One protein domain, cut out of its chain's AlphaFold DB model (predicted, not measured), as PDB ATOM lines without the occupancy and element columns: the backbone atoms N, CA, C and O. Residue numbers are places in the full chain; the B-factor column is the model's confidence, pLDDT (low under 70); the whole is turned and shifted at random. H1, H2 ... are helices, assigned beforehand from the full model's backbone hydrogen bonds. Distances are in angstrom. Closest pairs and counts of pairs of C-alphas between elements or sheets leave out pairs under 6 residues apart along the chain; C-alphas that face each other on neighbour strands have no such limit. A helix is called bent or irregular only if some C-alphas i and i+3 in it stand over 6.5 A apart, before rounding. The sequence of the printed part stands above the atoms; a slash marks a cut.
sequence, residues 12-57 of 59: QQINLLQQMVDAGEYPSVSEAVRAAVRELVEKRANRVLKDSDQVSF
ATOM      1  N   GLN A  12     160.521 268.047 202.258       97.94
ATOM      2  CA  GLN A  12     161.465 268.263 201.161       97.94
ATOM      3  C   GLN A  12     162.842 267.638 201.431       97.94
ATOM      4  O   GLN A  12     163.442 267.069 200.524       97.94
ATOM      5  N   GLN A  13     163.331 267.703 202.674       97.50
ATOM      6  CA  GLN A  13     164.621 267.115 203.046       97.50
ATOM      7  C   GLN A  13     164.546 265.590 203.104       97.50
ATOM      8  O   GLN A  13     165.486 264.922 202.688       97.50
ATOM      9  N   ILE A  14     163.424 265.034 203.571       97.12
ATOM     10  CA  ILE A  14     163.197 263.583 203.578       97.12
ATOM     11  C   ILE A  14     163.188 263.050 202.140       97.12
ATOM     12  O   ILE A  14     163.856 262.060 201.853       97.12
ATOM     13  N   ASN A  15     162.506 263.746 201.228       98.06
ATOM     14  CA  ASN A  15     162.441 263.368 199.816       98.06
ATOM     15  C   ASN A  15     163.817 263.425 199.139       98.06
ATOM     16  O   ASN A  15     164.164 262.519 198.386       98.06
ATOM     17  N   LEU A  16     164.621 264.451 199.431       97.88
ATOM     18  CA  LEU A  16     166.000 264.543 198.943       97.88
ATOM     19  C   LEU A  16     166.873 263.401 199.474       97.88
ATOM     20  O   LEU A  16     167.574 262.765 198.698       97.88
ATOM     21  N   LEU A  17     166.789 263.093 200.772       97.62
ATOM     22  CA  LEU A  17     167.519 261.965 201.359       97.62
ATOM     23  C   LEU A  17     167.125 260.634 200.711       97.62
ATOM     24  O   LEU A  17     167.987 259.789 200.492       97.62
ATOM     25  N   GLN A  18     165.843 260.451 200.387       97.62
ATOM     26  CA  GLN A  18     165.383 259.260 199.682       97.62
ATOM     27  C   GLN A  18     165.959 259.189 198.260       97.62
ATOM     28  O   GLN A  18     166.483 258.148 197.886       97.62
ATOM     29  N   GLN A  19     165.979 260.298 197.512       98.25
ATOM     30  CA  GLN A  19     166.592 260.341 196.175       98.25
ATOM     31  C   GLN A  19     168.084 259.994 196.196       98.25
ATOM     32  O   GLN A  19     168.562 259.307 195.299       98.25
ATOM     33  N   MET A  20     168.820 260.423 197.224       97.94
ATOM     34  CA  MET A  20     170.237 260.065 197.382       97.94
ATOM     35  C   MET A  20     170.426 258.556 197.604       97.94
ATOM     36  O   MET A  20     171.392 257.967 197.123       97.94
ATOM     37  N   VAL A  21     169.499 257.917 198.320       98.19
ATOM     38  CA  VAL A  21     169.497 256.458 198.499       98.19
ATOM     39  C   VAL A  21     169.136 255.755 197.196       98.19
ATOM     40  O   VAL A  21     169.817 254.811 196.804       98.19
ATOM     41  N   ASP A  22     168.116 256.243 196.494       98.00
ATOM     42  CA  ASP A  22     167.657 255.674 195.225       98.00
ATOM     43  C   ASP A  22     168.730 255.796 194.126       98.00
ATOM     44  O   ASP A  22     168.870 254.908 193.287       98.00
ATOM     45  N   ALA A  23     169.537 256.861 194.165       98.06
ATOM     46  CA  ALA A  23     170.708 257.056 193.310       98.06
ATOM     47  C   ALA A  23     171.909 256.165 193.692       98.06
ATOM     48  O   ALA A  23     172.902 256.123 192.964       98.06
ATOM     49  N   GLY A  24     171.837 255.452 194.819       97.88
ATOM     50  CA  GLY A  24     172.893 254.571 195.313       97.88
ATOM     51  C   GLY A  24     174.036 255.283 196.041       97.88
ATOM     52  O   GLY A  24     175.037 254.637 196.349       97.88
ATOM     53  N   GLU A  25     173.914 256.581 196.347       97.75
ATOM     54  CA  GLU A  25     174.942 257.316 197.102       97.75
ATOM     55  C   GLU A  25     175.045 256.826 198.549       97.75
ATOM     56  O   GLU A  25     176.133 256.775 199.123       97.75
ATOM     57  N   TYR A  26     173.909 256.441 199.139       97.94
ATOM     58  CA  TYR A  26     173.840 255.904 200.493       97.94
ATOM     59  C   TYR A  26     173.000 254.629 200.545       97.94
ATOM     60  O   TYR A  26     171.966 254.537 199.890       97.94
ATOM     61  N   PRO A  27     173.366 253.660 201.400       97.06
ATOM     62  CA  PRO A  27     172.622 252.409 201.530       97.06
ATOM     63  C   PRO A  27     171.276 252.576 202.257       97.06
ATOM     64  O   PRO A  27     170.434 251.684 202.215       97.06
ATOM     65  N   SER A  28     171.077 253.678 202.989       97.75
ATOM     66  CA  SER A  28     169.808 254.012 203.641       97.75
ATOM     67  C   SER A  28     169.757 255.485 204.040       97.75
ATOM     68  O   SER A  28     170.795 256.130 204.215       97.75
ATOM     69  N   VAL A  29     168.548 255.989 204.305       95.88
ATOM     70  CA  VAL A  29     168.339 257.347 204.837       95.88
ATOM     71  C   VAL A  29     169.069 257.533 206.172       95.88
ATOM     72  O   VAL A  29     169.620 258.596 206.440       95.88
ATOM     73  N   SER A  30     169.132 256.487 207.005       96.88
ATOM     74  CA  SER A  30     169.846 256.544 208.287       96.88
ATOM     75  C   SER A  30     171.349 256.754 208.110       96.88
ATOM     76  O   SER A  30     171.947 257.489 208.892       96.88
ATOM     77  N   GLU A  31     171.956 256.163 207.080       97.38
ATOM     78  CA  GLU A  31     173.380 256.360 206.796       97.38
ATOM     79  C   GLU A  31     173.663 257.731 206.175       97.38
ATOM     80  O   GLU A  31     174.624 258.379 206.585       97.38
ATOM     81  N   ALA A  32     172.784 258.234 205.302       97.00
ATOM     82  CA  ALA A  32     172.879 259.603 204.791       97.00
ATOM     83  C   ALA A  32     172.826 260.639 205.933       97.00
ATOM     84  O   ALA A  32     173.673 261.529 206.035       97.00
ATOM     85  N   VAL A  33     171.881 260.475 206.868       96.50
ATOM     86  CA  VAL A  33     171.778 261.335 208.059       96.50
ATOM     87  C   VAL A  33     173.006 261.182 208.960       96.50
ATOM     88  O   VAL A  33     173.524 262.179 209.464       96.50
ATOM     89  N   ARG A  34     173.512 259.958 209.159       95.31
ATOM     90  CA  ARG A  34     174.714 259.717 209.971       95.31
ATOM     91  C   ARG A  34     175.942 260.411 209.383       95.31
ATOM     92  O   ARG A  34     176.703 260.996 210.150       95.31
ATOM     93  N   ALA A  35     176.120 260.375 208.063       96.31
ATOM     94  CA  ALA A  35     177.209 261.062 207.375       96.31
ATOM     95  C   ALA A  35     177.138 262.582 207.588       96.31
ATOM     96  O   ALA A  35     178.120 263.179 208.030       96.31
ATOM     97  N   ALA A  36     175.958 263.183 207.406       95.12
ATOM     98  CA  ALA A  36     175.746 264.611 207.638       95.12
ATOM     99  C   ALA A  36     176.015 265.022 209.099       95.12
ATOM    100  O   ALA A  36     176.672 266.031 209.364       95.12
ATOM    101  N   VAL A  37     175.545 264.227 210.068       94.62
ATOM    102  CA  VAL A  37     175.804 264.472 211.498       94.62
ATOM    103  C   VAL A  37     177.293 264.342 211.812       94.62
ATOM    104  O   VAL A  37     177.836 265.183 212.527       94.62
ATOM    105  N   ARG A  38     177.969 263.321 211.275       93.88
ATOM    106  CA  ARG A  38     179.409 263.123 211.463       93.88
ATOM    107  C   ARG A  38     180.198 264.318 210.940       93.88
ATOM    108  O   ARG A  38     181.010 264.860 211.680       93.88
ATOM    109  N   GLU A  39     179.913 264.762 209.721       94.38
ATOM    110  CA  GLU A  39     180.571 265.920 209.117       94.38
ATOM    111  C   GLU A  39     180.343 267.194 209.946       94.38
ATOM    112  O   GLU A  39     181.275 267.960 210.199       94.38
ATOM    113  N   LEU A  40     179.115 267.408 210.427       91.94
ATOM    114  CA  LEU A  40     178.783 268.535 211.296       91.94
ATOM    115  C   LEU A  40     179.586 268.505 212.603       91.94
ATOM    116  O   LEU A  40     180.113 269.539 213.021       91.94
ATOM    117  N   VAL A  41     179.658 267.339 213.249       90.75
ATOM    118  CA  VAL A  41     180.384 267.153 214.509       90.75
ATOM    119  C   VAL A  41     181.879 267.323 214.284       90.75
ATOM    120  O   VAL A  41     182.486 268.114 214.992       90.75
ATOM    121  N   GLU A  42     182.473 266.680 213.279       89.69
ATOM    122  CA  GLU A  42     183.901 266.819 212.963       89.69
ATOM    123  C   GLU A  42     184.271 268.285 212.675       89.69
ATOM    124  O   GLU A  42     185.249 268.796 213.223       89.69
ATOM    125  N   LYS A  43     183.439 269.011 211.913       89.94
ATOM    126  CA  LYS A  43     183.655 270.440 211.624       89.94
ATOM    127  C   LYS A  43     183.528 271.347 212.851       89.94
ATOM    128  O   LYS A  43     184.134 272.417 212.876       89.94
ATOM    129  N   ARG A  44     182.720 270.982 213.854       86.31
ATOM    130  CA  ARG A  44     182.379 271.858 214.997       86.31
ATOM    131  C   ARG A  44     182.940 271.407 216.344       86.31
ATOM    132  O   ARG A  44     182.928 272.208 217.278       86.31
ATOM    133  N   ALA A  45     183.460 270.187 216.460       75.44
ATOM    134  CA  ALA A  45     183.953 269.607 217.710       75.44
ATOM    135  C   ALA A  45     185.033 270.478 218.367       75.44
ATOM    136  O   ALA A  45     184.999 270.691 219.576       75.44
ATOM    137  N   ASN A  46     185.907 271.095 217.565       65.00
ATOM    138  CA  ASN A  46     186.928 272.021 218.063       65.00
ATOM    139  C   ASN A  46     186.368 273.263 218.773       65.00
ATOM    140  O   ASN A  46     187.094 273.896 219.535       65.00
ATOM    141  N   ARG A  47     185.109 273.641 218.524       64.75
ATOM    142  CA  ARG A  47     184.457 274.765 219.208       64.75
ATOM    143  C   ARG A  47     183.851 274.325 220.539       64.75
ATOM    144  O   ARG A  47     184.055 274.985 221.544       64.75
ATOM    145  N   VAL A  48     183.172 273.180 220.547       65.25
ATOM    146  CA  VAL A  48     182.448 272.669 221.723       65.25
ATOM    147  C   VAL A  48     183.399 272.162 222.814       65.25
ATOM    148  O   VAL A  48     183.154 272.392 223.998       65.25
ATOM    149  N   LEU A  49     184.514 271.525 222.436       63.47
ATOM    150  CA  LEU A  49     185.519 271.058 223.400       63.47
ATOM    151  C   LEU A  49     186.199 272.232 224.129       63.47
ATOM    152  O   LEU A  49     186.351 272.189 225.345       63.47
ATOM    153  N   LYS A  50     186.492 273.332 223.419       59.00
ATOM    154  CA  LYS A  50     187.083 274.547 224.012       59.00
ATOM    155  C   LYS A  50     186.167 275.260 225.007       59.00
ATOM    156  O   LYS A  50     186.659 275.887 225.943       59.00
ATOM    157  N   ASP A  51     184.854 275.189 224.812       56.22
ATOM    158  CA  ASP A  51     183.889 275.789 225.740       56.22
ATOM    159  C   ASP A  51     183.695 274.921 226.995       56.22
ATOM    160  O   ASP A  51     183.475 275.449 228.082       56.22
ATOM    161  N   SER A  52     183.850 273.599 226.874       56.28
ATOM    162  CA  SER A  52     183.714 272.661 227.999       56.28
ATOM    163  C   SER A  52     184.890 272.757 228.980       56.28
ATOM    164  O   SER A  52     184.677 272.734 230.192       56.28
ATOM    165  N   ASP A  53     186.111 272.961 228.475       55.50
ATOM    166  CA  ASP A  53     187.302 273.137 229.318       55.50
ATOM    167  C   ASP A  53     187.267 274.452 230.121       55.50
ATOM    168  O   ASP A  53     187.761 274.506 231.244       55.50
ATOM    169  N   GLN A  54     186.634 275.512 229.601       56.84
ATOM    170  CA  GLN A  54     186.557 276.814 230.282       56.84
ATOM    171  C   GLN A  54     185.586 276.830 231.474       56.84
ATOM    172  O   GLN A  54     185.783 277.602 232.412       56.84
ATOM    173  N   VAL A  55     184.564 275.969 231.484       56.84
ATOM    174  CA  VAL A  55     183.611 275.880 232.608       56.84
ATOM    175  C   VAL A  55     184.227 275.155 233.813       56.84
ATOM    176  O   VAL A  55     183.801 275.382 234.943       56.84
ATOM    177  N   SER A  56     185.280 274.354 233.610       56.28
ATOM    178  CA  SER A  56     185.952 273.620 234.691       56.28
ATOM    179  C   SER A  56     186.903 274.477 235.546       56.28
ATOM    180  O   SER A  56     187.334 274.014 236.600       56.28
ATOM    181  N   PHE A  57     187.212 275.718 235.147       56.66
ATOM    182  CA  PHE A  57     188.065 276.651 235.905       56.66
ATOM    183  C   PHE A  57     187.253 277.760 236.589       56.66
ATOM    184  O   PHE A  57     187.582 278.942 236.511       56.66
TER     185      PHE A  57
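Overview. This is residues 12 to 57 of the 59 residues of the protein "Ribbon-helix-helix protein, copG family" of Methanoregula sp. PtaU1.Bin051 (UniProt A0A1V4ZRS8). An L: short helix H1 meets the start of a long, bent helix H2 at a corner, and H2 makes the long axis, residues 36 to 57 sticking out free. The printed part has 46 residues with two named helices, H1 then H2, and no named strand: all helix. It is extended, a rod of 50 by 18 by 13 A, with a radius of gyration of the C-alphas of 15.7 A.

Along the chain. Find C-alpha 12 at (161.465, 268.263, 201.161); from there H1 runs to residue 22. H2, residues 29 to 55, was assigned as one helix by its hydrogen bonds, but is bent: C-alphas 43 and 46 are 7.4 A apart. Arm H2a, residues 29 to 43, covers 21.3 A; arm H2b, residues 46 to 55, ends at (183.611, 275.880, 232.608).

Arrangement. H2a touches H1 with residues 29 to 33 alone; the closest C-alphas, of Leu 17 and Val 29, are 5.8 A apart. Their lines are about perpendicular at 71 degrees, only just beyond steep. H2b stands at a steep tilt of 61 degrees to H2a, and is apart from H1. Every O i to N i+4 pair is within hydrogen-bond range in H1 and H2a, 3 of 6 in H2b.

Size, cuts and confidence. The farthest C-alphas, of Asp 22 and Phe 57, are 50.1 A apart. The printed part has no cut, and the H1 to H2 link is short. Residues 46 to 57 have pLDDT under 70.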